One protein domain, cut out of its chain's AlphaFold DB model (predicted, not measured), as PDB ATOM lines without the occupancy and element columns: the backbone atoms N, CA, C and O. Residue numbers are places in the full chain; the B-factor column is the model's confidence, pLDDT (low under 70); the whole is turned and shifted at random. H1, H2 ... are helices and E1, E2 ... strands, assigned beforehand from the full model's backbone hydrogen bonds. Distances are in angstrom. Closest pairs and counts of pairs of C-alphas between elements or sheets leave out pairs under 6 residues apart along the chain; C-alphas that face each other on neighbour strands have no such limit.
ATOM      1  N   PHE A 302      45.894   3.159   0.966       64.88
ATOM      2  CA  PHE A 302      47.345   3.147   1.117       64.88
ATOM      3  C   PHE A 302      47.915   4.472   0.600       64.88
ATOM      4  O   PHE A 302      47.878   4.725  -0.607       64.88
ATOM      5  N   ILE A 303      48.437   5.315   1.495       64.94
ATOM      6  CA  ILE A 303      49.088   6.576   1.119       64.94
ATOM      7  C   ILE A 303      50.439   6.684   1.832       64.94
ATOM      8  O   ILE A 303      50.539   6.532   3.051       64.94
ATOM      9  N   SER A 304      51.492   6.957   1.067       52.91
ATOM     10  CA  SER A 304      52.809   7.282   1.612       52.91
ATOM     11  C   SER A 304      52.783   8.677   2.233       52.91
ATOM     12  O   SER A 304      52.555   9.657   1.521       52.91
ATOM     13  N   ALA A 305      53.049   8.794   3.537       55.12
ATOM     14  CA  ALA A 305      53.327  10.097   4.118       55.12
ATOM     15  C   ALA A 305      54.754  10.509   3.753       55.12
ATOM     16  O   ALA A 305      55.725   9.832   4.089       55.12
ATOM     17  N   THR A 306      54.853  11.637   3.057       52.16
ATOM     18  CA  THR A 306      56.091  12.395   2.893       52.16
ATOM     19  C   THR A 306      55.820  13.767   3.479       52.16
ATOM     20  O   THR A 306      54.941  14.471   2.979       52.16
ATOM     21  N   THR A 307      56.541  14.147   4.528       52.50
ATOM     22  CA  THR A 307      56.364  15.439   5.201       52.50
ATOM     23  C   THR A 307      56.813  16.585   4.292       52.50
ATOM     24  O   THR A 307      57.969  17.003   4.328       52.50
ATOM     25  N   GLU A 308      55.913  17.109   3.458       48.97
ATOM     26  CA  GLU A 308      56.182  18.351   2.731       48.97
ATOM     27  C   GLU A 308      56.272  19.515   3.726       48.97
ATOM     28  O   GLU A 308      55.426  19.652   4.609       48.97
ATOM     29  N   ASN A 309      57.270  20.392   3.566       46.38
ATOM     30  CA  ASN A 309      57.583  21.488   4.502       46.38
ATOM     31  C   ASN A 309      56.522  22.617   4.572       46.38
ATOM     32  O   ASN A 309      56.801  23.705   5.066       46.38
ATOM     33  N   LYS A 310      55.302  22.365   4.092       52.41
ATOM     34  CA  LYS A 310      54.101  23.183   4.303       52.41
ATOM     35  C   LYS A 310      53.228  22.537   5.388       52.41
ATOM     36  O   LYS A 310      52.045  22.285   5.168       52.41
ATOM     37  N   SER A 311      53.831  22.222   6.534       54.91
ATOM     38  CA  SER A 311      53.127  21.679   7.700       54.91
ATOM     39  C   SER A 311      52.032  22.643   8.147       54.91
ATOM     40  O   SER A 311      52.295  23.831   8.346       54.91
ATOM     41  N   SER A 312      50.813  22.142   8.319       64.31
ATOM     42  CA  SER A 312      49.732  22.908   8.921       64.31
ATOM     43  C   SER A 312      49.779  22.763  10.445       64.31
ATOM     44  O   SER A 312      49.882  21.661  10.980       64.31
ATOM     45  N   ASN A 313      49.712  23.895  11.148       71.94
ATOM     46  CA  ASN A 313      49.754  23.965  12.618       71.94
ATOM     47  C   ASN A 313      48.375  23.676  13.254       71.94
ATOM     48  O   ASN A 313      48.138  24.036  14.395       71.94
ATOM     49  N   ASP A 314      47.449  23.101  12.487       83.00
ATOM     50  CA  ASP A 314      46.050  22.834  12.849       83.00
ATOM     51  C   ASP A 314      45.848  21.443  13.473       83.00
ATOM     52  O   ASP A 314      44.727  21.057  13.785       83.00
ATOM     53  N   ASN A 315      46.929  20.671  13.612       89.25
ATOM     54  CA  ASN A 315      46.938  19.268  14.026       89.25
ATOM     55  C   ASN A 315      46.080  18.326  13.146       89.25
ATOM     56  O   ASN A 315      45.786  17.199  13.547       89.25
ATOM     57  N   GLN A 316      45.712  18.748  11.929       90.62
ATOM     58  CA  GLN A 316      44.887  17.967  11.003       90.62
ATOM     59  C   GLN A 316      45.734  17.179   9.993       90.62
ATOM     60  O   GLN A 316      46.819  17.592   9.573       90.62
ATOM     61  N   LEU A 317      45.202  16.041   9.544       90.88
ATOM     62  CA  LEU A 317      45.787  15.231   8.480       90.88
ATOM     63  C   LEU A 317      45.276  15.722   7.118       90.88
ATOM     64  O   LEU A 317      44.124  15.493   6.736       90.88
ATOM     65  N   ARG A 318      46.133  16.424   6.375       90.25
ATOM     66  CA  ARG A 318      45.795  17.067   5.099       90.25
ATOM     67  C   ARG A 318      45.855  16.057   3.951       90.25
ATOM     68  O   ARG A 318      46.924  15.744   3.428       90.25
ATOM     69  N   LEU A 319      44.690  15.550   3.551       90.62
ATOM     70  CA  LEU A 319      44.531  14.550   2.493       90.62
ATOM     71  C   LEU A 319      44.261  15.211   1.126       90.62
ATOM     72  O   LEU A 319      43.456  16.147   1.059       90.62
ATOM     73  N   PRO A 320      44.836  14.709   0.013       90.50
ATOM     74  CA  PRO A 320      44.487  15.163  -1.333       90.50
ATOM     75  C   PRO A 320      42.976  15.086  -1.558       90.50
ATOM     76  O   PRO A 320      42.343  14.102  -1.168       90.50
ATOM     77  N   GLN A 321      42.382  16.101  -2.195       89.44
ATOM     78  CA  GLN A 321      40.919  16.234  -2.267       89.44
ATOM     79  C   GLN A 321      40.205  14.991  -2.845       89.44
ATOM     80  O   GLN A 321      39.089  14.674  -2.432       89.44
ATOM     81  N   SER A 322      40.840  14.254  -3.761       88.94
ATOM     82  CA  SER A 322      40.332  12.987  -4.303       88.94
ATOM     83  C   SER A 322      40.285  11.866  -3.254       88.94
ATOM     84  O   SER A 322      39.258  11.200  -3.120       88.94
ATOM     85  N   SER A 323      41.353  11.687  -2.472       90.31
ATOM     86  CA  SER A 323      41.435  10.717  -1.371       90.31
ATOM     87  C   SER A 323      40.503  11.090  -0.215       90.31
ATOM     88  O   SER A 323      39.778  10.230   0.283       90.31
ATOM     89  N   TYR A 324      40.428  12.380   0.137       91.31
ATOM     90  CA  TYR A 324      39.467  12.905   1.115       91.31
ATOM     91  C   TYR A 324      38.020  12.599   0.697       91.31
ATOM     92  O   TYR A 324      37.258  12.016   1.464       91.31
ATOM     93  N   ARG A 325      37.647  12.904  -0.557       88.44
ATOM     94  CA  ARG A 325      36.312  12.593  -1.100       88.44
ATOM     95  C   ARG A 325      36.021  11.089  -1.121       88.44
ATOM     96  O   ARG A 325      34.895  10.713  -0.815       88.44
ATOM     97  N   LYS A 326      36.998  10.229  -1.437       88.94
ATOM     98  CA  LYS A 326      36.820   8.761  -1.400       88.94
ATOM     99  C   LYS A 326      36.495   8.236   0.002       88.94
ATOM    100  O   LYS A 326      35.675   7.331   0.117       88.94
ATOM    101  N   LEU A 327      37.107   8.796   1.046       89.06
ATOM    102  CA  LEU A 327      36.829   8.423   2.437       89.06
ATOM    103  C   LEU A 327      35.499   9.018   2.928       89.06
ATOM    104  O   LEU A 327      34.652   8.274   3.410       89.06
ATOM    105  N   LEU A 328      35.251  10.309   2.684       86.88
ATOM    106  CA  LEU A 328      33.992  10.990   3.027       86.88
ATOM    107  C   LEU A 328      32.761  10.322   2.381       86.88
ATOM    108  O   LEU A 328      31.708  10.211   2.996       86.88
ATOM    109  N   MET A 329      32.871   9.845   1.136       84.38
ATOM    110  CA  MET A 329      31.775   9.128   0.462       84.38
ATOM    111  C   MET A 329      31.526   7.715   1.022       84.38
ATOM    112  O   MET A 329      30.482   7.141   0.731       84.38
ATOM    113  N   ARG A 330      32.452   7.163   1.822       77.56
ATOM    114  CA  ARG A 330      32.271   5.909   2.579       77.56
ATOM    115  C   ARG A 330      31.729   6.170   3.988       77.56
ATOM    116  O   ARG A 330      30.907   5.402   4.465       77.56
ATOM    117  N   GLU A 331      32.138   7.273   4.610       73.88
ATOM    118  CA  GLU A 331      31.620   7.762   5.898       73.88
ATOM    119  C   GLU A 331      30.139   8.178   5.820       73.88
ATOM    120  O   GLU A 331      29.372   7.894   6.734       73.88
ATOM    121  N   LYS A 332      29.704   8.754   4.688       55.09
ATOM    122  CA  LYS A 332      28.348   9.288   4.425       55.09
ATOM    123  C   LYS A 332      27.149   8.331   4.563       55.09
ATOM    124  O   LYS A 332      26.028   8.728   4.250       55.09
ATOM    125  N   GLN A 333      27.344   7.104   5.040       53.47
ATOM    126  CA  GLN A 333      26.253   6.294   5.591       53.47
ATOM    127  C   GLN A 333      25.881   6.706   7.034       53.47
ATOM    128  O   GLN A 333      24.840   6.275   7.523       53.47
ATOM    129  N   ALA A 334      26.666   7.576   7.689       47.81
ATOM    130  CA  ALA A 334      26.397   8.122   9.019       47.81
ATOM    131  C   ALA A 334      26.484   9.668   9.064       47.81
ATOM    132  O   ALA A 334      27.548  10.250   8.898       47.81
ATOM    133  N   SER A 335      25.347  10.307   9.370       43.03
ATOM    134  CA  SER A 335      25.182  11.737   9.714       43.03
ATOM    135  C   SER A 335      25.585  12.799   8.658       43.03
ATOM    136  O   SER A 335      26.113  12.513   7.585       43.03
ATOM    137  N   THR A 336      25.206  14.060   8.915       46.31
ATOM    138  CA  THR A 336      25.258  15.175   7.943       46.31
ATOM    139  C   THR A 336      26.101  16.381   8.378       46.31
ATOM    140  O   THR A 336      26.095  17.395   7.678       46.31
ATOM    141  N   LYS A 337      26.816  16.312   9.512       53.50
ATOM    142  CA  LYS A 337      27.593  17.452  10.056       53.50
ATOM    143  C   LYS A 337      28.975  17.122  10.641       53.50
ATOM    144  O   LYS A 337      29.681  18.051  11.022       53.50
ATOM    145  N   GLN A 338      29.365  15.853  10.739       57.47
ATOM    146  CA  GLN A 338      30.668  15.477  11.300       57.47
ATOM    147  C   GLN A 338      31.813  15.762  10.306       57.47
ATOM    148  O   GLN A 338      31.626  15.722   9.088       57.47
ATOM    149  N   GLN A 339      32.987  16.119  10.834       81.88
ATOM    150  CA  GLN A 339      34.213  16.282  10.049       81.88
ATOM    151  C   GLN A 339      34.871  14.903   9.876       81.88
ATOM    152  O   GLN A 339      34.907  14.150  10.844       81.88
ATOM    153  N   LEU A 340      35.422  14.582   8.698       90.06
ATOM    154  CA  LEU A 340      35.927  13.228   8.407       90.06
ATOM    155  C   LEU A 340      37.021  12.793   9.392       90.06
ATOM    156  O   LEU A 340      38.132  13.326   9.351       90.06
ATOM    157  N   VAL A 341      36.749  11.784  10.214       91.50
ATOM    158  CA  VAL A 341      37.753  11.200  11.116       91.50
ATOM    159  C   VAL A 341      38.394   9.985  10.442       91.50
ATOM    160  O   VAL A 341      37.716   9.148   9.843       91.50
ATOM    161  N   VAL A 342      39.721   9.859  10.523       92.94
ATOM    162  CA  VAL A 342      40.459   8.723   9.946       92.94
ATOM    163  C   VAL A 342      41.346   8.048  10.977       92.94
ATOM    164  O   VAL A 342      41.974   8.703  11.800       92.94
ATOM    165  N   GLN A 343      41.432   6.725  10.899       93.19
ATOM    166  CA  GLN A 343      42.291   5.906  11.743       93.19
ATOM    167  C   GLN A 343      43.382   5.250  10.895       93.19
ATOM    168  O   GLN A 343      43.096   4.676   9.839       93.19
ATOM    169  N   ASP A 344      44.631   5.305  11.358       92.25
ATOM    170  CA  ASP A 344      45.691   4.453  10.822       92.25
ATOM    171  C   ASP A 344      45.569   3.051  11.427       92.25
ATOM    172  O   ASP A 344      45.792   2.840  12.619       92.25
ATOM    173  N   THR A 345      45.240   2.072  10.588       88.19
ATOM    174  CA  THR A 345      45.003   0.683  11.014       88.19
ATOM    175  C   THR A 345      46.252  -0.032  11.549       88.19
ATOM    176  O   THR A 345      46.118  -1.091  12.160       88.19
ATOM    177  N   LYS A 346      47.459   0.528  11.367       88.12
ATOM    178  CA  LYS A 346      48.713  -0.030  11.905       88.12
ATOM    179  C   LYS A 346      49.037   0.436  13.322       88.12
ATOM    180  O   LYS A 346      49.368  -0.385  14.172       88.12
ATOM    181  N   THR A 347      48.991   1.740  13.581       86.50
ATOM    182  CA  THR A 347      49.259   2.301  14.916       86.50
ATOM    183  C   THR A 347      48.034   2.254  15.824       86.50
ATOM    184  O   THR A 347      48.180   2.086  17.038       86.50
ATOM    185  N   GLY A 348      46.837   2.374  15.245       89.25
ATOM    186  CA  GLY A 348      45.581   2.614  15.948       89.25
ATOM    187  C   GLY A 348      45.285   4.098  16.201       89.25
ATOM    188  O   GLY A 348      44.203   4.388  16.712       89.25
ATOM    189  N   TYR A 349      46.194   5.019  15.849       90.50
ATOM    190  CA  TYR A 349      45.993   6.459  16.042       90.50
ATOM    191  C   TYR A 349      44.886   7.015  15.143       90.50
ATOM    192  O   TYR A 349      44.662   6.531  14.029       90.50
ATOM    193  N   ILE A 350      44.192   8.028  15.657       92.38
ATOM    194  CA  ILE A 350      42.986   8.625  15.087       92.38
ATOM    195  C   ILE A 350      43.254  10.114  14.852       92.38
ATOM    196  O   ILE A 350      43.731  10.816  15.738       92.38
ATOM    197  N   PHE A 351      42.946  10.595  13.650       92.62
ATOM    198  CA  PHE A 351      43.268  11.942  13.190       92.62
ATOM    199  C   PHE A 351      42.037  12.622  12.590       92.62
ATOM    200  O   PHE A 351      41.262  11.991  11.864       92.62
ATOM    201  N   GLN A 352      41.903  13.931  12.808       93.19
ATOM    202  CA  GLN A 352      40.969  14.743  12.034       93.19
ATOM    203  C   GLN A 352      41.520  14.909  10.617       93.19
ATOM    204  O   GLN A 352      42.582  15.507  10.436       93.19
ATOM    205  N   ALA A 353      40.829  14.392   9.601       92.56
ATOM    206  CA  ALA A 353      41.216  14.626   8.217       92.56
ATOM    207  C   ALA A 353      40.648  15.956   7.711       92.56
ATOM    208  O   ALA A 353      39.527  16.343   8.039       92.56
ATOM    209  N   ALA A 354      41.392  16.621   6.832       91.06
ATOM    210  CA  ALA A 354      40.922  17.791   6.102       91.06
ATOM    211  C   ALA A 354      41.435  17.764   4.653       91.06
ATOM    212  O   ALA A 354      42.518  17.230   4.393       91.06
ATOM    213  N   PRO A 355      40.699  18.324   3.678       91.62
ATOM    214  CA  PRO A 355      41.143  18.337   2.293       91.62
ATOM    215  C   PRO A 355      42.295  19.329   2.083       91.62
ATOM    216  O   PRO A 355      42.410  20.351   2.767       91.62
ATOM    217  N   ILE A 356      43.113  19.056   1.067       88.19
ATOM    218  CA  ILE A 356      44.052  20.010   0.477       88.19
ATOM    219  C   ILE A 356      44.062  19.878  -1.053       88.19
ATOM    220  O   ILE A 356      43.877  18.791  -1.607       88.19
ATOM    221  N   TYR A 357      44.228  21.014  -1.732       80.38
ATOM    222  CA  TYR A 357      44.047  21.144  -3.185       80.38
ATOM    223  C   TYR A 357      45.353  20.995  -3.983       80.38
ATOM    224  O   TYR A 357      45.312  20.594  -5.139       80.38
ATOM    225  N   ASN A 358      46.506  21.272  -3.358       77.88
ATOM    226  CA  ASN A 358      47.801  21.437  -4.036       77.88
ATOM    227  C   ASN A 358      48.855  20.385  -3.616       77.88
ATOM    228  O   ASN A 358      50.044  20.692  -3.600       77.88
ATOM    229  N   ILE A 359      48.431  19.172  -3.241       74.69
ATOM    230  CA  ILE A 359      49.320  18.039  -2.917       74.69
ATOM    231  C   ILE A 359      49.028  16.876  -3.878       74.69
ATOM    232  O   ILE A 359      47.871  16.623  -4.218       74.69
ATOM    233  N   ASP A 360      50.078  16.169  -4.310       76.50
ATOM    234  CA  ASP A 360      49.973  14.944  -5.116       76.50
ATOM    235  C   ASP A 360      49.043  13.922  -4.441       76.50
ATOM    236  O   ASP A 360      49.172  13.622  -3.256       76.50
ATOM    237  N   THR A 361      48.151  13.332  -5.233       77.25
ATOM    238  CA  THR A 361      47.283  12.191  -4.904       77.25
ATOM    239  C   THR A 361      47.907  11.075  -4.051       77.25
ATOM    240  O   THR A 361      47.168  10.399  -3.336       77.25
ATOM    241  N   LYS A 362      49.231  10.868  -4.122       77.25
ATOM    242  CA  LYS A 362      49.979   9.833  -3.379       77.25
ATOM    243  C   LYS A 362      50.650  10.309  -2.083       77.25
ATOM    244  O   LYS A 362      51.297   9.501  -1.416       77.25
ATOM    245  N   LYS A 363      50.519  11.587  -1.726       81.12
ATOM    246  CA  LYS A 363      51.100  12.196  -0.523       81.12
ATOM    247  C   LYS A 363      50.007  12.633   0.451       81.12
ATOM    248  O   LYS A 363      48.859  12.817   0.062       81.12
ATOM    249  N   ILE A 364      50.378  12.856   1.709       83.69
ATOM    250  CA  ILE A 364      49.550  13.545   2.710       83.69
ATOM    251  C   ILE A 364      50.392  14.617   3.401       83.69
ATOM    252  O   ILE A 364      51.587  14.419   3.611       83.69
ATOM    253  N   GLY A 365      49.772  15.743   3.744       82.69
ATOM    254  CA  GLY A 365      50.365  16.746   4.624       82.69
ATOM    255  C   GLY A 365      50.026  16.450   6.085       82.69
ATOM    256  O   GLY A 365      48.917  16.017   6.396       82.69
ATOM    257  N   CYS A 366      50.966  16.700   6.989       81.00
ATOM    258  CA  CYS A 366      50.759  16.625   8.433       81.00
ATOM    259  C   CYS A 366      51.698  17.607   9.146       81.00
ATOM    260  O   CYS A 366      52.684  18.073   8.566       81.00
ATOM    261  N   SER A 367      51.431  17.892  10.421       75.25
ATOM    262  CA  SER A 367      52.452  18.461  11.307       75.25
ATOM    263  C   SER A 367      53.589  17.449  11.533       75.25
ATOM    264  O   SER A 367      53.356  16.236  11.566       75.25
ATOM    265  N   ARG A 368      54.822  17.943  11.716       71.50
ATOM    266  CA  ARG A 368      55.998  17.109  12.032       71.50
ATOM    267  C   ARG A 368      55.888  16.417  13.399       71.50
ATOM    268  O   ARG A 368      56.473  15.355  13.565       71.50
ATOM    269  N   CYS A 369      55.118  16.967  14.341       69.69
ATOM    270  CA  CYS A 369      54.876  16.325  15.638       69.69
ATOM    271  C   CYS A 369      53.998  15.068  15.498       69.69
ATOM    272  O   CYS A 369      54.276  14.057  16.134       69.69
ATOM    273  N   ILE A 370      53.000  15.088  14.602       72.50
ATOM    274  CA  ILE A 370      52.094  13.948  14.368       72.50
ATOM    275  C   ILE A 370      52.857  12.747  13.790       72.50
ATOM    276  O   ILE A 370      52.625  11.611  14.201       72.50
ATOM    277  N   LEU A 371      53.771  12.991  12.842       73.06
ATOM    278  CA  LEU A 371      54.630  11.967  12.239       73.06
ATOM    279  C   LEU A 371      56.114  12.363  12.368       73.06
ATOM    280  O   LEU A 371      56.682  12.914  11.423       73.06
ATOM    281  N   PRO A 372      56.790  12.028  13.486       58.78
ATOM    282  CA  PRO A 372      58.192  12.389  13.735       58.78
ATOM    283  C   PRO A 372      59.210  11.580  12.896       58.78
ATOM    284  O   PRO A 372      60.392  11.505  13.233       58.78
ATOM    285  N   ARG A 373      58.765  10.931  11.812       65.00
ATOM    286  CA  ARG A 373      59.596  10.222  10.829       65.00
ATOM    287  C   ARG A 373      59.096  10.566   9.429       65.00
ATOM    288  O   ARG A 373      57.952  10.278   9.095       65.00
ATOM    289  N   GLU A 374      59.980  11.120   8.604       58.06
ATOM    290  CA  GLU A 374      59.663  11.735   7.300       58.06
ATOM    291  C   GLU A 374      59.146  10.751   6.219       58.06
ATOM    292  O   GLU A 374      58.782  11.173   5.119       58.06
ATOM    293  N   SER A 375      59.125   9.444   6.512       62.88
ATOM    294  CA  SER A 375      58.904   8.344   5.561       62.88
ATOM    295  C   SER A 375      58.014   7.212   6.115       62.88
ATOM    296  O   SER A 375      58.326   6.026   5.995       62.88
ATOM    297  N   MET A 376      56.881   7.560   6.734       75.12
ATOM    298  CA  MET A 376      55.915   6.589   7.271       75.12
ATOM    299  C   MET A 376      54.753   6.326   6.296       75.12
ATOM    300  O   MET A 376      54.100   7.250   5.826       75.12
ATOM    301  N   MET A 377      54.433   5.061   6.004       80.62
ATOM    302  CA  MET A 377      53.196   4.722   5.277       80.62
ATOM    303  C   MET A 377      52.040   4.521   6.256       80.62
ATOM    304  O   MET A 377      52.079   3.578   7.052       80.62
ATOM    305  N   LEU A 378      51.015   5.372   6.164       86.19
ATOM    306  CA  LEU A 378      49.771   5.224   6.919       86.19
ATOM    307  C   LEU A 378      48.756   4.392   6.131       86.19
ATOM    308  O   LEU A 378      48.642   4.490   4.908       86.19
ATOM    309  N   HIS A 379      48.017   3.556   6.850       89.88
ATOM    310  CA  HIS A 379      47.012   2.648   6.314       89.88
ATOM    311  C   HIS A 379      45.635   3.155   6.738       89.88
ATOM    312  O   HIS A 379      45.019   2.641   7.676       89.88
ATOM    313  N   LEU A 380      45.210   4.232   6.071       92.25
ATOM    314  CA  LEU A 380      44.085   5.057   6.489       92.25
ATOM    315  C   LEU A 380      42.741   4.425   6.121       92.25
ATOM    316  O   LEU A 380      42.478   4.079   4.962       92.25
ATOM    317  N   LYS A 381      41.865   4.361   7.120       92.94
ATOM    318  CA  LYS A 381      40.456   3.981   7.012       92.94
ATOM    319  C   LYS A 381      39.601   5.063   7.676       92.94
ATOM    320  O   LYS A 381      40.043   5.677   8.644       92.94
ATOM    321  N   ALA A 382      38.394   5.313   7.166       90.31
ATOM    322  CA  ALA A 382      37.441   6.190   7.851       90.31
ATOM    323  C   ALA A 382      37.071   5.575   9.213       90.31
ATOM    324  O   ALA A 382      36.771   4.380   9.285       90.31
ATOM    325  N   HIS A 383      37.134   6.371  10.276       90.12
ATOM    326  CA  HIS A 383      36.721   5.952  11.610       90.12
ATOM    327  C   HIS A 383      35.219   6.214  11.754       90.12
ATOM    328  O   HIS A 383      34.751   7.303  11.448       90.12
ATOM    329  N   THR A 384      34.455   5.201  12.164       84.44
ATOM    330  CA  THR A 384      32.978   5.210  12.088       84.44
ATOM    331  C   THR A 384      32.291   5.040  13.444       84.44
ATOM    332  O   THR A 384      31.087   4.800  13.491       84.44
ATOM    333  N   GLN A 385      33.045   5.101  14.540       85.06
ATOM    334  CA  GLN A 385      32.508   5.139  15.899       85.06
ATOM    335  C   GLN A 385      32.529   6.591  16.389       85.06
ATOM    336  O   GLN A 385      33.439   7.347  16.052       85.06
ATOM    337  N   GLU A 386      31.523   6.992  17.165       85.19
ATOM    338  CA  GLU A 386      31.546   8.305  17.810       85.19
ATOM    339  C   GLU A 386      32.575   8.292  18.946       85.19
ATOM    340  O   GLU A 386      32.595   7.370  19.764       85.19
ATOM    341  N   LEU A 387      33.446   9.301  18.982       89.19
ATOM    342  CA  LEU A 387      34.478   9.398  20.012       89.19
ATOM    343  C   LEU A 387      33.880   9.930  21.329       89.19
ATOM    344  O   LEU A 387      33.117  10.905  21.289       89.19
ATOM    345  N   PRO A 388      34.239   9.352  22.492       91.56
ATOM    346  CA  PRO A 388      33.827   9.855  23.801       91.56
ATOM    347  C   PRO A 388      34.323  11.285  24.065       91.56
ATOM    348  O   PRO A 388      35.239  11.792  23.416       91.56
ATOM    349  N   VAL A 389      33.712  11.956  25.040       91.25
ATOM    350  CA  VAL A 389      34.066  13.328  25.432       91.25
ATOM    351  C   VAL A 389      34.929  13.293  26.687       91.25
ATOM    352  O   VAL A 389      34.531  12.726  27.702       91.25
ATOM    353  N   ALA A 390      36.091  13.943  26.639       91.88
ATOM    354  CA  ALA A 390      36.958  14.082  27.802       91.88
ATOM    355  C   ALA A 390      36.290  14.957  28.881       91.88
ATOM    356  O   ALA A 390      35.851  16.076  28.601       91.88
ATOM    357  N   GLY A 391      36.237  14.473  30.123       90.56
ATOM    358  CA  GLY A 391      35.790  15.241  31.288       90.56
ATOM    359  C   GLY A 391      36.932  15.993  31.965       90.56
ATOM    360  O   GLY A 391      36.775  17.154  32.351       90.56
ATOM    361  N   TYR A 392      38.100  15.358  32.030       92.75
ATOM    362  CA  TYR A 392      39.349  15.941  32.509       92.75
ATOM    363  C   TYR A 392      40.521  15.499  31.622       92.75
ATOM    364  O   TYR A 392      40.554  14.366  31.145       92.75
ATOM    365  N   ILE A 393      41.480  16.397  31.395       92.69
ATOM    366  CA  ILE A 393      42.711  16.148  30.642       92.69
ATOM    367  C   ILE A 393      43.885  16.727  31.431       92.69
ATOM    368  O   ILE A 393      43.863  17.903  31.794       92.69
ATOM    369  N   GLN A 394      44.937  15.935  31.621       93.19
ATOM    370  CA  GLN A 394      46.236  16.414  32.091       93.19
ATOM    371  C   GLN A 394      47.208  16.478  30.909       93.19
ATOM    372  O   GLN A 394      47.343  15.500  30.165       93.19
ATOM    373  N   VAL A 395      47.891  17.610  30.735       94.25
ATOM    374  CA  VAL A 395      48.847  17.826  29.638       94.25
ATOM    375  C   VAL A 395      50.207  18.284  30.147       94.25
ATOM    376  O   VAL A 395      50.305  18.984  31.153       94.25
ATOM    377  N   GLU A 396      51.249  17.905  29.418       93.75
ATOM    378  CA  GLU A 396      52.610  18.423  29.532       93.75
ATOM    379  C   GLU A 396      52.826  19.428  28.398       93.75
ATOM    380  O   GLU A 396      52.749  19.069  27.222       93.75
ATOM    381  N   VAL A 397      53.050  20.692  28.748       92.50
ATOM    382  CA  VAL A 397      53.343  21.774  27.802       92.50
ATOM    383  C   VAL A 397      54.857  21.992  27.734       92.50
ATOM    384  O   VAL A 397      55.552  21.898  28.744       92.50
ATOM    385  N   SER A 398      55.382  22.265  26.541       90.31
ATOM    386  CA  SER A 398      56.803  22.531  26.297       90.31
ATOM    387  C   SER A 398      56.981  23.518  25.137       90.31
ATOM    388  O   SER A 398      56.095  23.645  24.289       90.31
ATOM    389  N   TRP A 399      58.102  24.239  25.067       87.12
ATOM    390  CA  TRP A 399      58.391  25.120  23.930       87.12
ATOM    391  C   TRP A 399      58.820  24.302  22.707       87.12
ATOM    392  O   TRP A 399      59.766  23.513  22.783       87.12
ATOM    393  N   HIS A 400      58.202  24.536  21.546       84.50
ATOM    394  CA  HIS A 400      58.629  23.874  20.317       84.50
ATOM    395  C   HIS A 400      60.039  24.332  19.908       84.50
ATOM    396  O   HIS A 400      60.278  25.511  19.638       84.50
ATOM    397  N   LYS A 401      60.960  23.369  19.776       80.00
ATOM    398  CA  LYS A 401      62.430  23.530  19.663       80.00
ATOM    399  C   LYS A 401      62.957  24.457  18.556       80.00
ATOM    400  O   LYS A 401      64.141  24.769  18.548       80.00
ATOM    401  N   VAL A 402      62.119  24.846  17.595       73.19
ATOM    402  CA  VAL A 402      62.481  25.722  16.457       73.19
ATOM    403  C   VAL A 402      61.811  27.101  16.544       73.19
ATOM    404  O   VAL A 402      62.237  28.034  15.873       73.19
ATOM    405  N   TYR A 403      60.768  27.245  17.367       69.94
ATOM    406  CA  TYR A 403      59.935  28.450  17.456       69.94
ATOM    407  C   TYR A 403      59.868  28.967  18.898       69.94
ATOM    408  O   TYR A 403      58.796  29.265  19.424       69.94
ATOM    409  N   GLN A 404      61.046  29.062  19.516       66.94
ATOM    410  CA  GLN A 404      61.260  29.673  20.823       66.94
ATOM    411  C   GLN A 404      61.304  31.197  20.678       66.94
ATOM    412  O   GLN A 404      62.331  31.788  20.352       66.94
ATOM    413  N   ILE A 405      60.157  31.821  20.916       62.28
ATOM    414  CA  ILE A 405      60.029  33.233  21.277       62.28
ATOM    415  C   ILE A 405      59.288  33.190  22.610       62.28
ATOM    416  O   ILE A 405      58.282  32.493  22.691       62.28
ATOM    417  N   GLN A 406      59.798  33.868  23.639       57.03
ATOM    418  CA  GLN A 406      59.266  33.814  25.006       57.03
ATOM    419  C   GLN A 406      58.511  35.110  25.359       57.03
ATOM    420  O   GLN A 406      59.066  35.970  26.044       57.03
ATOM    421  N   PRO A 407      57.260  35.311  24.901       57.41
ATOM    422  CA  PRO A 407      56.370  36.253  25.562       57.41
ATOM    423  C   PRO A 407      55.971  35.675  26.927       57.41
ATOM    424  O   PRO A 407      55.618  34.500  27.026       57.41
ATOM    425  N   GLN A 408      55.966  36.505  27.970       57.72
ATOM    426  CA  GLN A 408      55.252  36.156  29.198       57.72
ATOM    427  C   GLN A 408      53.749  36.091  28.879       57.72
ATOM    428  O   GLN A 408      53.186  36.992  28.251       57.72
ATOM    429  N   GLN A 409      53.114  34.986  29.257       63.72
ATOM    430  CA  GLN A 409      51.720  34.657  28.958       63.72
ATOM    431  C   GLN A 409      51.076  34.099  30.223       63.72
ATOM    432  O   GLN A 409      51.713  33.349  30.964       63.72
ATOM    433  N   ASN A 410      49.823  34.455  30.492       76.94
ATOM    434  CA  ASN A 410      49.126  33.948  31.666       76.94
ATOM    435  C   ASN A 410      48.745  32.477  31.441       76.94
ATOM    436  O   ASN A 410      48.185  32.128  30.398       76.94
ATOM    437  N   ARG A 411      48.960  31.614  32.443       80.25
ATOM    438  CA  ARG A 411      48.476  30.222  32.436       80.25
ATOM    439  C   ARG A 411      47.023  30.084  31.955       80.25
ATOM    440  O   ARG A 411      46.724  29.144  31.224       80.25
ATOM    441  N   LEU A 412      46.127  30.999  32.338       81.75
ATOM    442  CA  LEU A 412      44.714  30.964  31.934       81.75
ATOM    443  C   LEU A 412      44.503  31.259  30.439       81.75
ATOM    444  O   LEU A 412      43.601  30.688  29.829       81.75
ATOM    445  N   GLU A 413      45.335  32.113  29.839       83.31
ATOM    446  CA  GLU A 413      45.310  32.407  28.398       83.31
ATOM    447  C   GLU A 413      45.810  31.195  27.605       83.31
ATOM    448  O   GLU A 413      45.195  30.799  26.618       83.31
ATOM    449  N   ILE A 414      46.862  30.534  28.098       86.12
ATOM    450  CA  ILE A 414      47.375  29.284  27.528       86.12
ATOM    451  C   ILE A 414      46.328  28.167  27.642       86.12
ATOM    452  O   ILE A 414      46.022  27.521  26.644       86.12
ATOM    453  N   GLU A 415      45.713  27.960  28.811       89.75
ATOM    454  CA  GLU A 415      44.642  26.964  28.977       89.75
ATOM    455  C   GLU A 415      43.429  27.249  28.066       89.75
ATOM    456  O   GLU A 415      42.809  26.307  27.563       89.75
ATOM    457  N   ALA A 416      43.119  28.522  27.784       88.31
ATOM    458  CA  ALA A 416      42.084  28.917  26.829       88.31
ATOM    459  C   ALA A 416      42.481  28.642  25.363       88.31
ATOM    460  O   ALA A 416      41.703  28.020  24.639       88.31
ATOM    461  N   LEU A 417      43.691  29.020  24.936       88.88
ATOM    462  CA  LEU A 417      44.214  28.750  23.585       88.88
ATOM    463  C   LEU A 417      44.298  27.244  23.292       88.88
ATOM    464  O   LEU A 417      43.950  26.794  22.198       88.88
ATOM    465  N   ILE A 418      44.712  26.450  24.284       92.00
ATOM    466  CA  ILE A 418      44.748  24.987  24.193       92.00
ATOM    467  C   ILE A 418      43.335  24.427  24.016       92.00
ATOM    468  O   ILE A 418      43.121  23.587  23.141       92.00
ATOM    469  N   LYS A 419      42.353  24.913  24.789       92.19
ATOM    470  CA  LYS A 419      40.940  24.538  24.621       92.19
ATOM    471  C   LYS A 419      40.400  24.899  23.240       92.19
ATOM    472  O   LYS A 419      39.788  24.049  22.597       92.19
ATOM    473  N   GLU A 420      40.627  26.127  22.779       89.88
ATOM    474  CA  GLU A 420      40.149  26.605  21.479       89.88
ATOM    475  C   GLU A 420      40.676  25.721  20.341       89.88
ATOM    476  O   GLU A 420      39.895  25.180  19.554       89.88
ATOM    477  N   GLN A 421      41.993  25.514  20.289       88.81
ATOM    478  CA  GLN A 421      42.643  24.831  19.171       88.81
ATOM    479  C   GLN A 421      42.484  23.303  19.230       88.81
ATOM    480  O   GLN A 421      42.241  22.680  18.195       88.81
ATOM    481  N   LEU A 422      42.556  22.680  20.416       91.75
ATOM    482  CA  LEU A 422      42.404  21.222  20.543       91.75
ATOM    483  C   LEU A 422      40.940  20.751  20.545       91.75
ATOM    484  O   LEU A 422      40.698  19.576  20.287       91.75
ATOM    485  N   SER A 423      39.949  21.635  20.725       90.62
ATOM    486  CA  SER A 423      38.528  21.279  20.529       90.62
ATOM    487  C   SER A 423      38.191  20.830  19.098       90.62
ATOM    488  O   SER A 423      37.185  20.156  18.878       90.62
ATOM    489  N   GLN A 424      39.035  21.181  18.120       88.38
ATOM    490  CA  GLN A 424      38.822  20.907  16.695       88.38
ATOM    491  C   GLN A 424      39.473  19.600  16.210       88.38
ATOM    492  O   GLN A 424      39.395  19.288  15.019       88.38
ATOM    493  N   VAL A 425      40.131  18.840  17.095       91.94
ATOM    494  CA  VAL A 425      40.845  17.600  16.749       91.94
ATOM    495  C   VAL A 425      40.654  16.502  17.808       91.94
ATOM    496  O   VAL A 425      40.491  16.806  18.988       91.94
ATOM    497  N   PRO A 426      40.690  15.213  17.423       93.19
ATOM    498  CA  PRO A 426      40.670  14.115  18.379       93.19
ATOM    499  C   PRO A 426      41.981  14.070  19.176       93.19
ATOM    500  O   PRO A 426      43.078  14.025  18.607       93.19
ATOM    501  N   ILE A 427      41.864  14.047  20.504       94.38
ATOM    502  CA  ILE A 427      43.003  13.955  21.424       94.38
ATOM    503  C   ILE A 427      43.243  12.509  21.879       94.38
ATOM    504  O   ILE A 427      42.301  11.780  22.193       94.38
ATOM    505  N   GLN A 428      44.509  12.089  21.920       93.25
ATOM    506  CA  GLN A 428      44.948  10.762  22.373       93.25
ATOM    507  C   GLN A 428      46.112  10.886  23.362       93.25
ATOM    508  O   GLN A 428      46.999  11.722  23.190       93.25
ATOM    509  N   VAL A 429      46.130  10.027  24.387       92.56
ATOM    510  CA  VAL A 429      47.228   9.957  25.366       92.56
ATOM    511  C   VAL A 429      48.548   9.619  24.660       92.56
ATOM    512  O   VAL A 429      48.594   8.769  23.773       92.56
ATOM    513  N   GLY A 430      49.626  10.309  25.034       87.12
ATOM    514  CA  GLY A 430      50.964  10.129  24.467       87.12
ATOM    515  C   GLY A 430      51.200  10.777  23.096       87.12
ATOM    516  O   GLY A 430      52.356  10.852  22.677       87.12
ATOM    517  N   MET A 431      50.164  11.281  22.413       86.38
ATOM    518  CA  MET A 431      50.330  12.033  21.165       86.38
ATOM    519  C   MET A 431      50.754  13.491  21.439       86.38
ATOM    520  O   MET A 431      50.208  14.116  22.357       86.38
ATOM    521  N   PRO A 432      51.708  14.046  20.662       89.81
ATOM    522  CA  PRO A 432      52.074  15.455  20.708       89.81
ATOM    523  C   PRO A 432      51.261  16.295  19.705       89.81
ATOM    524  O   PRO A 432      51.068  15.913  18.548       89.81
ATOM    525  N   TYR A 433      50.844  17.477  20.145       92.12
ATOM    526  CA  TYR A 433      50.060  18.468  19.407       92.12
ATOM    527  C   TYR A 433      50.807  19.808  19.399       92.12
ATOM    528  O   TYR A 433      51.529  20.117  20.346       92.12
ATOM    529  N   LEU A 434      50.637  20.620  18.354       91.00
ATOM    530  CA  LEU A 434      51.161  21.990  18.305       91.00
ATOM    531  C   LEU A 434      50.058  23.012  18.569       91.00
ATOM    532  O   LEU A 434      48.976  22.902  17.999       91.00
ATOM    533  N   VAL A 435      50.364  24.033  19.368       90.69
ATOM    534  CA  VAL A 435      49.513  25.213  19.584       90.69
ATOM    535  C   VAL A 435      50.359  26.473  19.364       90.69
ATOM    536  O   VAL A 435      51.213  26.789  20.196       90.69
ATOM    537  N   PRO A 436      50.210  27.193  18.233       87.44
ATOM    538  CA  PRO A 436      50.693  28.569  18.121       87.44
ATOM    539  C   PRO A 436      49.999  29.479  19.145       87.44
ATOM    540  O   PRO A 436      48.780  29.417  19.304       87.44
ATOM    541  N   LEU A 437      50.776  30.354  19.790       81.06
ATOM    542  CA  LEU A 437      50.279  31.318  20.787       81.06
ATOM    543  C   LEU A 437      49.519  32.511  20.179       81.06
ATOM    544  O   LEU A 437      48.863  33.257  20.894       81.06
ATOM    545  N   ASP A 438      49.588  32.686  18.860       75.00
ATOM    546  CA  ASP A 438      48.899  33.747  18.126       75.00
ATOM    547  C   ASP A 438      48.028  33.132  17.022       75.00
ATOM    548  O   ASP A 438      48.522  32.438  16.123       75.00
ATOM    549  N   SER A 439      46.721  33.390  17.097       56.16
ATOM    550  CA  SER A 439      45.706  32.894  16.162       56.16
ATOM    551  C   SER A 439      45.777  33.545  14.770       56.16
ATOM    552  O   SER A 439      45.282  32.965  13.800       56.16
ATOM    553  N   PHE A 440      46.450  34.692  14.629       49.66
ATOM    554  CA  PHE A 440      46.574  35.459  13.385       49.66
ATOM    555  C   PHE A 440      48.005  35.490  12.809       49.66
ATOM    556  O   PHE A 440      48.165  35.521  11.583       49.66
ATOM    557  N   HIS A 441      49.061  35.449  13.629       50.69
ATOM    558  CA  HIS A 441      50.464  35.522  13.182       50.69
ATOM    559  C   HIS A 441      51.321  34.333  13.653       50.69
ATOM    560  O   HIS A 441      52.091  34.391  14.609       50.69
ATOM    561  N   LYS A 442      51.265  33.258  12.855       50.06
ATOM    562  CA  LYS A 442      51.865  31.919  13.060       50.06
ATOM    563  C   LYS A 442      53.381  31.833  13.342       50.06
ATOM    564  O   LYS A 442      53.884  30.718  13.450       50.06
ATOM    565  N   TYR A 443      54.114  32.946  13.407       51.91
ATOM    566  CA  TYR A 443      55.581  32.965  13.524       51.91
ATOM    567  C   TYR A 443      56.155  34.056  14.450       51.91
ATOM    568  O   TYR A 443      57.367  34.076  14.638       51.91
ATOM    569  N   THR A 444      55.345  34.959  15.020       52.91
ATOM    570  CA  THR A 444      55.854  36.111  15.802       52.91
ATOM    571  C   THR A 444      55.852  35.913  17.315       52.91
ATOM    572  O   THR A 444      56.617  36.584  17.996       52.91
ATOM    573  N   HIS A 445      55.034  34.996  17.841       60.16
ATOM    574  CA  HIS A 445      54.815  34.837  19.289       60.16
ATOM    575  C   HIS A 445      55.104  33.418  19.818       60.16
ATOM    576  O   HIS A 445      54.759  33.098  20.946       60.16
ATOM    577  N   GLY A 446      55.771  32.577  19.019       76.69
ATOM    578  CA  GLY A 446      56.202  31.230  19.414       76.69
ATOM    579  C   GLY A 446      55.163  30.118  19.200       76.69
ATOM    580  O   GLY A 446      54.033  30.353  18.760       76.69
ATOM    581  N   MET A 447      55.572  28.873  19.472       85.19
ATOM    582  CA  MET A 447      54.694  27.693  19.449       85.19
ATOM    583  C   MET A 447      54.946  26.781  20.648       85.19
ATOM    584  O   MET A 447      56.095  26.506  21.001       85.19
ATOM    585  N   LEU A 448      53.862  26.240  21.196       89.62
ATOM    586  CA  LEU A 448      53.875  25.209  22.226       89.62
ATOM    587  C   LEU A 448      53.762  23.815  21.591       89.62
ATOM    588  O   LEU A 448      52.972  23.605  20.668       89.62
ATOM    589  N   GLU A 449      54.533  22.863  22.109       91.56
ATOM    590  CA  GLU A 449      54.398  21.425  21.878       91.56
ATOM    591  C   GLU A 449      53.767  20.796  23.131       91.56
ATOM    592  O   GLU A 449      54.316  20.877  24.232       91.56
ATOM    593  N   ILE A 450      52.576  20.219  22.965       93.00
ATOM    594  CA  ILE A 450      51.698  19.745  24.041       93.00
ATOM    595  C   ILE A 450      51.543  18.238  23.933       93.00
ATOM    596  O   ILE A 450      51.072  17.726  22.920       93.00
ATOM    597  N   LYS A 451      51.874  17.525  25.002       93.19
ATOM    598  CA  LYS A 451      51.784  16.070  25.095       93.19
ATOM    599  C   LYS A 451      50.706  15.689  26.102       93.19
ATOM    600  O   LYS A 451      50.766  16.074  27.269       93.19
ATOM    601  N   ILE A 452      49.704  14.932  25.661       93.25
ATOM    602  CA  ILE A 452      48.610  14.505  26.542       93.25
ATOM    603  C   ILE A 452      49.121  13.412  27.492       93.25
ATOM    604  O   ILE A 452      49.556  12.354  27.033       93.25
ATOM    605  N   LEU A 453      49.064  13.650  28.804       92.38
ATOM    606  CA  LEU A 453      49.515  12.700  29.830       92.38
ATOM    607  C   LEU A 453      48.393  11.768  30.294       92.38
ATOM    608  O   LEU A 453      48.622  10.575  30.478       92.38
ATOM    609  N   LYS A 454      47.185  12.309  30.493       92.62
ATOM    610  CA  LYS A 454      46.023  11.578  31.016       92.62
ATOM    611  C   LYS A 454      44.727  12.172  30.475       92.62
ATOM    612  O   LYS A 454      44.639  13.384  30.295       92.62
ATOM    613  N   ILE A 455      43.727  11.324  30.253       92.44
ATOM    614  CA  ILE A 455      42.343  11.715  29.963       92.44
ATOM    615  C   ILE A 455      41.438  10.883  30.878       92.44
ATOM    616  O   ILE A 455      41.640   9.675  30.982       92.44
ATOM    617  N   ASP A 456      40.456  11.521  31.514       90.44
ATOM    618  CA  ASP A 456      39.362  10.869  32.240       90.44
ATOM    619  C   ASP A 456      38.011  11.281  31.628       90.44
ATOM    620  O   ASP A 456      37.826  12.430  31.211       90.44
ATOM    621  N   GLU A 457      37.052  10.356  31.580       84.31
ATOM    622  CA  GLU A 457      35.701  10.593  31.048       84.31
ATOM    623  C   GLU A 457      34.799  11.368  32.027       84.31
ATOM    624  O   GLU A 457      35.046  11.427  33.231       84.31
ATOM    625  N   THR A 458      33.716  11.965  31.519       68.94
ATOM    626  CA  THR A 458      32.705  12.651  32.348       68.94
ATOM    627  C   THR A 458      31.801  11.706  33.151       68.94
ATOM    628  O   THR A 458      31.119  12.163  34.068       68.94
ATOM    629  N   THR A 459      31.750  10.418  32.809       59.41
ATOM    630  CA  THR A 459      30.774   9.438  33.317       59.41
ATOM    631  C   THR A 459      31.401   8.450  34.301       59.41
ATOM    632  O   THR A 459      32.039   7.474  33.916       59.41
ATOM    633  N   SER A 460      31.186   8.681  35.597       47.66
ATOM    634  CA  SER A 460      31.853   7.990  36.711       47.66
ATOM    635  C   SER A 460      31.308   6.588  37.055       47.66
ATOM    636  O   SER A 460      31.223   6.246  38.233       47.66
ATOM    637  N   GLU A 461      30.902   5.784  36.066       45.22
ATOM    638  CA  GLU A 461      30.206   4.499  36.300       45.22
ATOM    639  C   GLU A 461      30.952   3.245  35.798       45.22
ATOM    640  O   GLU A 461      30.493   2.124  36.028       45.22
ATOM    641  N   HIS A 462      32.124   3.381  35.164       43.88
ATOM    642  CA  HIS A 462      32.927   2.248  34.674       43.88
ATOM    643  C   HIS A 462      34.363   2.257  35.226       43.88
ATOM    644  O   HIS A 462      35.316   2.641  34.556       43.88
ATOM    645  N   ASN A 463      34.525   1.752  36.454       40.12
ATOM    646  CA  ASN A 463      35.817   1.614  37.153       40.12
ATOM    647  C   ASN A 463      36.753   0.506  36.597       40.12
ATOM    648  O   ASN A 463      37.725   0.150  37.258       40.12
ATOM    649  N   ASP A 464      36.488  -0.039  35.404       44.53
ATOM    650  CA  ASP A 464      37.147  -1.242  34.858       44.53
ATOM    651  C   ASP A 464      37.729  -1.028  33.437       44.53
ATOM    652  O   ASP A 464      37.575  -1.850  32.534       44.53
ATOM    653  N   VAL A 465      38.433   0.094  33.213       43.53
ATOM    654  CA  VAL A 465      39.105   0.416  31.924       43.53
ATOM    655  C   VAL A 465      40.638   0.476  32.056       43.53
ATOM    656  O   VAL A 465      41.334   1.258  31.412       43.53
ATOM    657  N   GLY A 466      41.214  -0.404  32.876       41.91
ATOM    658  CA  GLY A 466      42.665  -0.516  33.079       41.91
ATOM    659  C   GLY A 466      43.456  -1.131  31.909       41.91
ATOM    660  O   GLY A 466      44.272  -2.020  32.165       41.91
ATOM    661  N   LYS A 467      43.202  -0.742  30.640       43.94
ATOM    662  CA  LYS A 467      43.982  -1.234  29.472       43.94
ATOM    663  C   LYS A 467      43.865  -0.521  28.108       43.94
ATOM    664  O   LYS A 467      44.282  -1.110  27.108       43.94
ATOM    665  N   CYS A 468      43.315   0.692  28.012       47.94
ATOM    666  CA  CYS A 468      42.975   1.303  26.712       47.94
ATOM    667  C   CYS A 468      43.700   2.626  26.384       47.94
ATOM    668  O   CYS A 468      43.067   3.602  25.982       47.94
ATOM    669  N   ASP A 469      45.037   2.610  26.416       57.44
ATOM    670  CA  ASP A 469      45.967   3.723  26.098       57.44
ATOM    671  C   ASP A 469      45.869   4.304  24.659       57.44
ATOM    672  O   ASP A 469      46.766   5.007  24.200       57.44
ATOM    673  N   LYS A 470      44.824   3.960  23.893       67.44
ATOM    674  CA  LYS A 470      44.643   4.313  22.472       67.44
ATOM    675  C   LYS A 470      43.251   4.841  22.113       67.44
ATOM    676  O   LYS A 470      43.010   5.124  20.941       67.44
ATOM    677  N   ILE A 471      42.333   4.981  23.070       86.38
ATOM    678  CA  ILE A 471      41.047   5.644  22.802       86.38
ATOM    679  C   ILE A 471      41.315   7.122  22.484       86.38
ATOM    680  O   ILE A 471      42.178   7.749  23.099       86.38
ATOM    681  N   ALA A 472      40.610   7.650  21.482       89.75
ATOM    682  CA  ALA A 472      40.610   9.069  21.154       89.75
ATOM    683  C   ALA A 472      39.350   9.735  21.698       89.75
ATOM    684  O   ALA A 472      38.281   9.126  21.691       89.75
ATOM    685  N   TYR A 473      39.482  10.985  22.128       93.56
ATOM    686  CA  TYR A 473      38.411  11.742  22.763       93.56
ATOM    687  C   TYR A 473      38.213  13.086  22.064       93.56
ATOM    688  O   TYR A 473      39.161  13.663  21.526       93.56
ATOM    689  N   TRP A 474      36.997  13.620  22.123       93.06
ATOM    690  CA  TRP A 474      36.736  15.028  21.840       93.06
ATOM    691  C   TRP A 474      36.961  15.873  23.093       93.06
ATOM    692  O   TRP A 474      36.422  15.574  24.164       93.06
ATOM    693  N   MET A 475      37.703  16.969  22.947       91.56
ATOM    694  CA  MET A 475      37.767  18.032  23.947       91.56
ATOM    695  C   MET A 475      36.593  18.998  23.740       91.56
ATOM    696  O   MET A 475      36.283  19.372  22.610       91.56
ATOM    697  N   LYS A 476      35.935  19.422  24.823       90.44
ATOM    698  CA  LYS A 476      34.923  20.490  24.801       90.44
ATOM    699  C   LYS A 476      35.345  21.632  25.721       90.44
ATOM    700  O   LYS A 476      36.164  21.458  26.616       90.44
ATOM    701  N   GLU A 477      34.718  22.790  25.554       84.62
ATOM    702  CA  GLU A 477      34.900  23.969  26.413       84.62
ATOM    703  C   GLU A 477      34.762  23.640  27.917       84.62
ATOM    704  O   GLU A 477      35.570  24.077  28.740       84.62
ATOM    705  N   GLN A 478      33.789  22.787  28.258       86.69
ATOM    706  CA  GLN A 478      33.510  22.304  29.618       86.69
ATOM    707  C   GLN A 478      34.540  21.299  30.166       86.69
ATOM    708  O   GLN A 478      34.557  21.053  31.372       86.69
ATOM    709  N   THR A 479      35.395  20.712  29.321       89.81
ATOM    710  CA  THR A 479      36.434  19.772  29.759       89.81
ATOM    711  C   THR A 479      37.404  20.482  30.706       89.81
ATOM    712  O   THR A 479      37.877  21.589  30.426       89.81
ATOM    713  N   ARG A 480      37.715  19.861  31.846       90.44
ATOM    714  CA  ARG A 480      38.739  20.371  32.766       90.44
ATOM    715  C   ARG A 480      40.121  20.099  32.177       90.44
ATOM    716  O   ARG A 480      40.379  18.996  31.710       90.44
ATOM    717  N   LEU A 481      40.988  21.101  32.195       91.50
ATOM    718  CA  LEU A 481      42.356  21.012  31.698       91.50
ATOM    719  C   LEU A 481      43.301  21.291  32.864       91.50
ATOM    720  O   LEU A 481      43.128  22.289  33.555       91.50
ATOM    721  N   GLU A 482      44.284  20.423  33.077       90.75
ATOM    722  CA  GLU A 482      45.416  20.699  33.956       90.75
ATOM    723  C   GLU A 482      46.694  20.765  33.119       90.75
ATOM    724  O   GLU A 482      47.237  19.745  32.685       90.75
ATOM    725  N   CYS A 483      47.179  21.987  32.900       87.94
ATOM    726  CA  CYS A 483      48.501  22.211  32.340       87.94
ATOM    727  C   CYS A 483      49.580  22.016  33.413       87.94
ATOM    728  O   CYS A 483      49.702  22.793  34.364       87.94
ATOM    729  N   THR A 484      50.382  20.974  33.216       88.12
ATOM    730  CA  THR A 484      51.746  20.863  33.739       88.12
ATOM    731  C   THR A 484      52.718  21.317  32.646       88.12
ATOM    732  O   THR A 484      52.357  21.335  31.469       88.12
ATOM    733  N   SER A 485      53.947  21.686  33.000       82.31
ATOM    734  CA  SER A 485      54.972  22.039  32.013       82.31
ATOM    735  C   SER A 485      56.304  21.385  32.351       82.31
ATOM    736  O   SER A 485      56.668  21.301  33.524       82.31
ATOM    737  N   SER A 486      57.042  20.968  31.319       71.25
ATOM    738  CA  SER A 486      58.455  20.588  31.451       71.25
ATOM    739  C   SER A 486      59.365  21.806  31.662       71.25
ATOM    740  O   SER A 486      60.508  21.659  32.081       71.25
ATOM    741  N   ASP A 487      58.862  22.997  31.334       63.19
ATOM    742  CA  ASP A 487      59.547  24.285  31.395       63.19
ATOM    743  C   ASP A 487      58.588  25.332  31.994       63.19
ATOM    744  O   ASP A 487      57.672  25.843  31.344       63.19
ATOM    745  N   ALA A 488      58.763  25.621  33.280       57.75
ATOM    746  CA  ALA A 488      57.939  26.552  34.044       57.75
ATOM    747  C   ALA A 488      57.951  28.001  33.513       57.75
ATOM    748  O   ALA A 488      57.046  28.744  33.881       57.75
ATOM    749  N   SER A 489      58.865  28.386  32.603       58.00
ATOM    750  CA  SER A 489      58.791  29.688  31.906       58.00
ATOM    751  C   SER A 489      57.509  29.851  31.076       58.00
ATOM    752  O   SER A 489      57.121  30.966  30.743       58.00
ATOM    753  N   ILE A 490      56.838  28.738  30.760       63.53
ATOM    754  CA  ILE A 490      55.575  28.703  30.017       63.53
ATOM    755  C   ILE A 490      54.368  29.012  30.916       63.53
ATOM    756  O   ILE A 490      53.359  29.488  30.414       63.53
ATOM    757  N   LEU A 491      54.420  28.712  32.220       61.09
ATOM    758  CA  LEU A 491      53.237  28.697  33.099       61.09
ATOM    759  C   LEU A 491      53.444  29.511  34.385       61.09
ATOM    760  O   LEU A 491      53.290  28.991  35.494       61.09
TER     761      LEU A 491
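This is residues 302 to 491 of the 1037 residues of the protein "ATP-binding protein" of Parashewanella curva (UniProt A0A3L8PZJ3). The domain has two lobes: in one, the five-stranded sheet E1 E5 E3 E4 E2 is curled like part of a barrel, with H1 on it; in the other, the four-stranded sheet E8 E9 E6 E11 curls round H2. The small sheet of E7 and E10 sits between the lobes, and residues 461 to 467 stick out as a free loop. The printed part has 190 residues, with two named helices and eleven named strands in the order E1 E2 H1 E3 E4 E5 E6 H2 E7 E8 E9 E10 E11. The class is mixed, helices and strands, with under half of the residues, 85, in named elements; the two larger sheets are mixed and the small one is antiparallel. The whole is compact, with a radius of gyration of the C-alphas of 16.8 A and spans of 45 by 44 by 29 A.

The largest sheet, strongly twisted, runs E1, residues 302 to 304, E5, residues 377 to 382, E3, residues 341 to 344, E4, residues 350 to 356, and E2, residues 317 to 320. E1 and E5 are antiparallel, with N 378 and O 303 3.4 A apart, within hydrogen-bond range. E5 and E3 are antiparallel, with N 343 and O 381 at 2.8 A. E3 and E4 form a hairpin, with N 351 and O 342 at 2.8 A. E4 and E2 are parallel, with N 317 and O 352 at 2.8 A. H1, residues 321 to 331, is on this sheet; its closest C-alphas to E4 are those of Gln 321 and Pro 355, 5.0 A apart. The second sheet, also strongly twisted, runs E8, residues 432 to 436, E9, residues 447 to 457, E6, residues 390 to 399, and E11, residues 480 to 485. E8 and E9 form a hairpin, with N 433 and O 450 at 2.8 A. E9, which bends by 61 degrees at residue 453, is antiparallel to E6, with N 451 and O 396 at 2.8 A. E6 and E11 are parallel, with N 393 and O 480 at 2.8 A. H2, residues 411 to 422, is on one face of this sheet, in two layers, a helix layer and a sheet layer; the C-alphas of Ile 418 and Val 435 are its closest to E8, 6.6 A apart. E7, residues 426 to 428, and E10, residues 472 to 474, are antiparallel, with N 427 and O 473 at 2.9 A. The closest C-alphas of E4 and E7 are those of Phe 351 and Pro 426, 6.2 A apart, and those of E6 and E10 are Ala 390 and Tyr 473, 5.7 A apart. H1 and H2 are apart. Every O i to N i+4 pair is within range in H2, and 6 of 7 in H1.

E1 begins at C-alpha 302 (47.345, 3.147, 1.117). E9 is 28.1 A long, E6 24.4 A, E4 18.6 A, H2 16.1 A and H1 15.0 A. E11 ends at C-alpha 485 (54.972, 22.039, 32.013).

The C-alphas of Gln 333 and Ser 489 are the two farthest apart, at 47.9 A. The printed part has no cut. The links E1 to E2, E4 to E5, E6 to H2 and E9 to E10 are long. The mean pLDDT of the printed part is 78.0; 55 residues are under 70, among them 302 to 312 and 458 to 470.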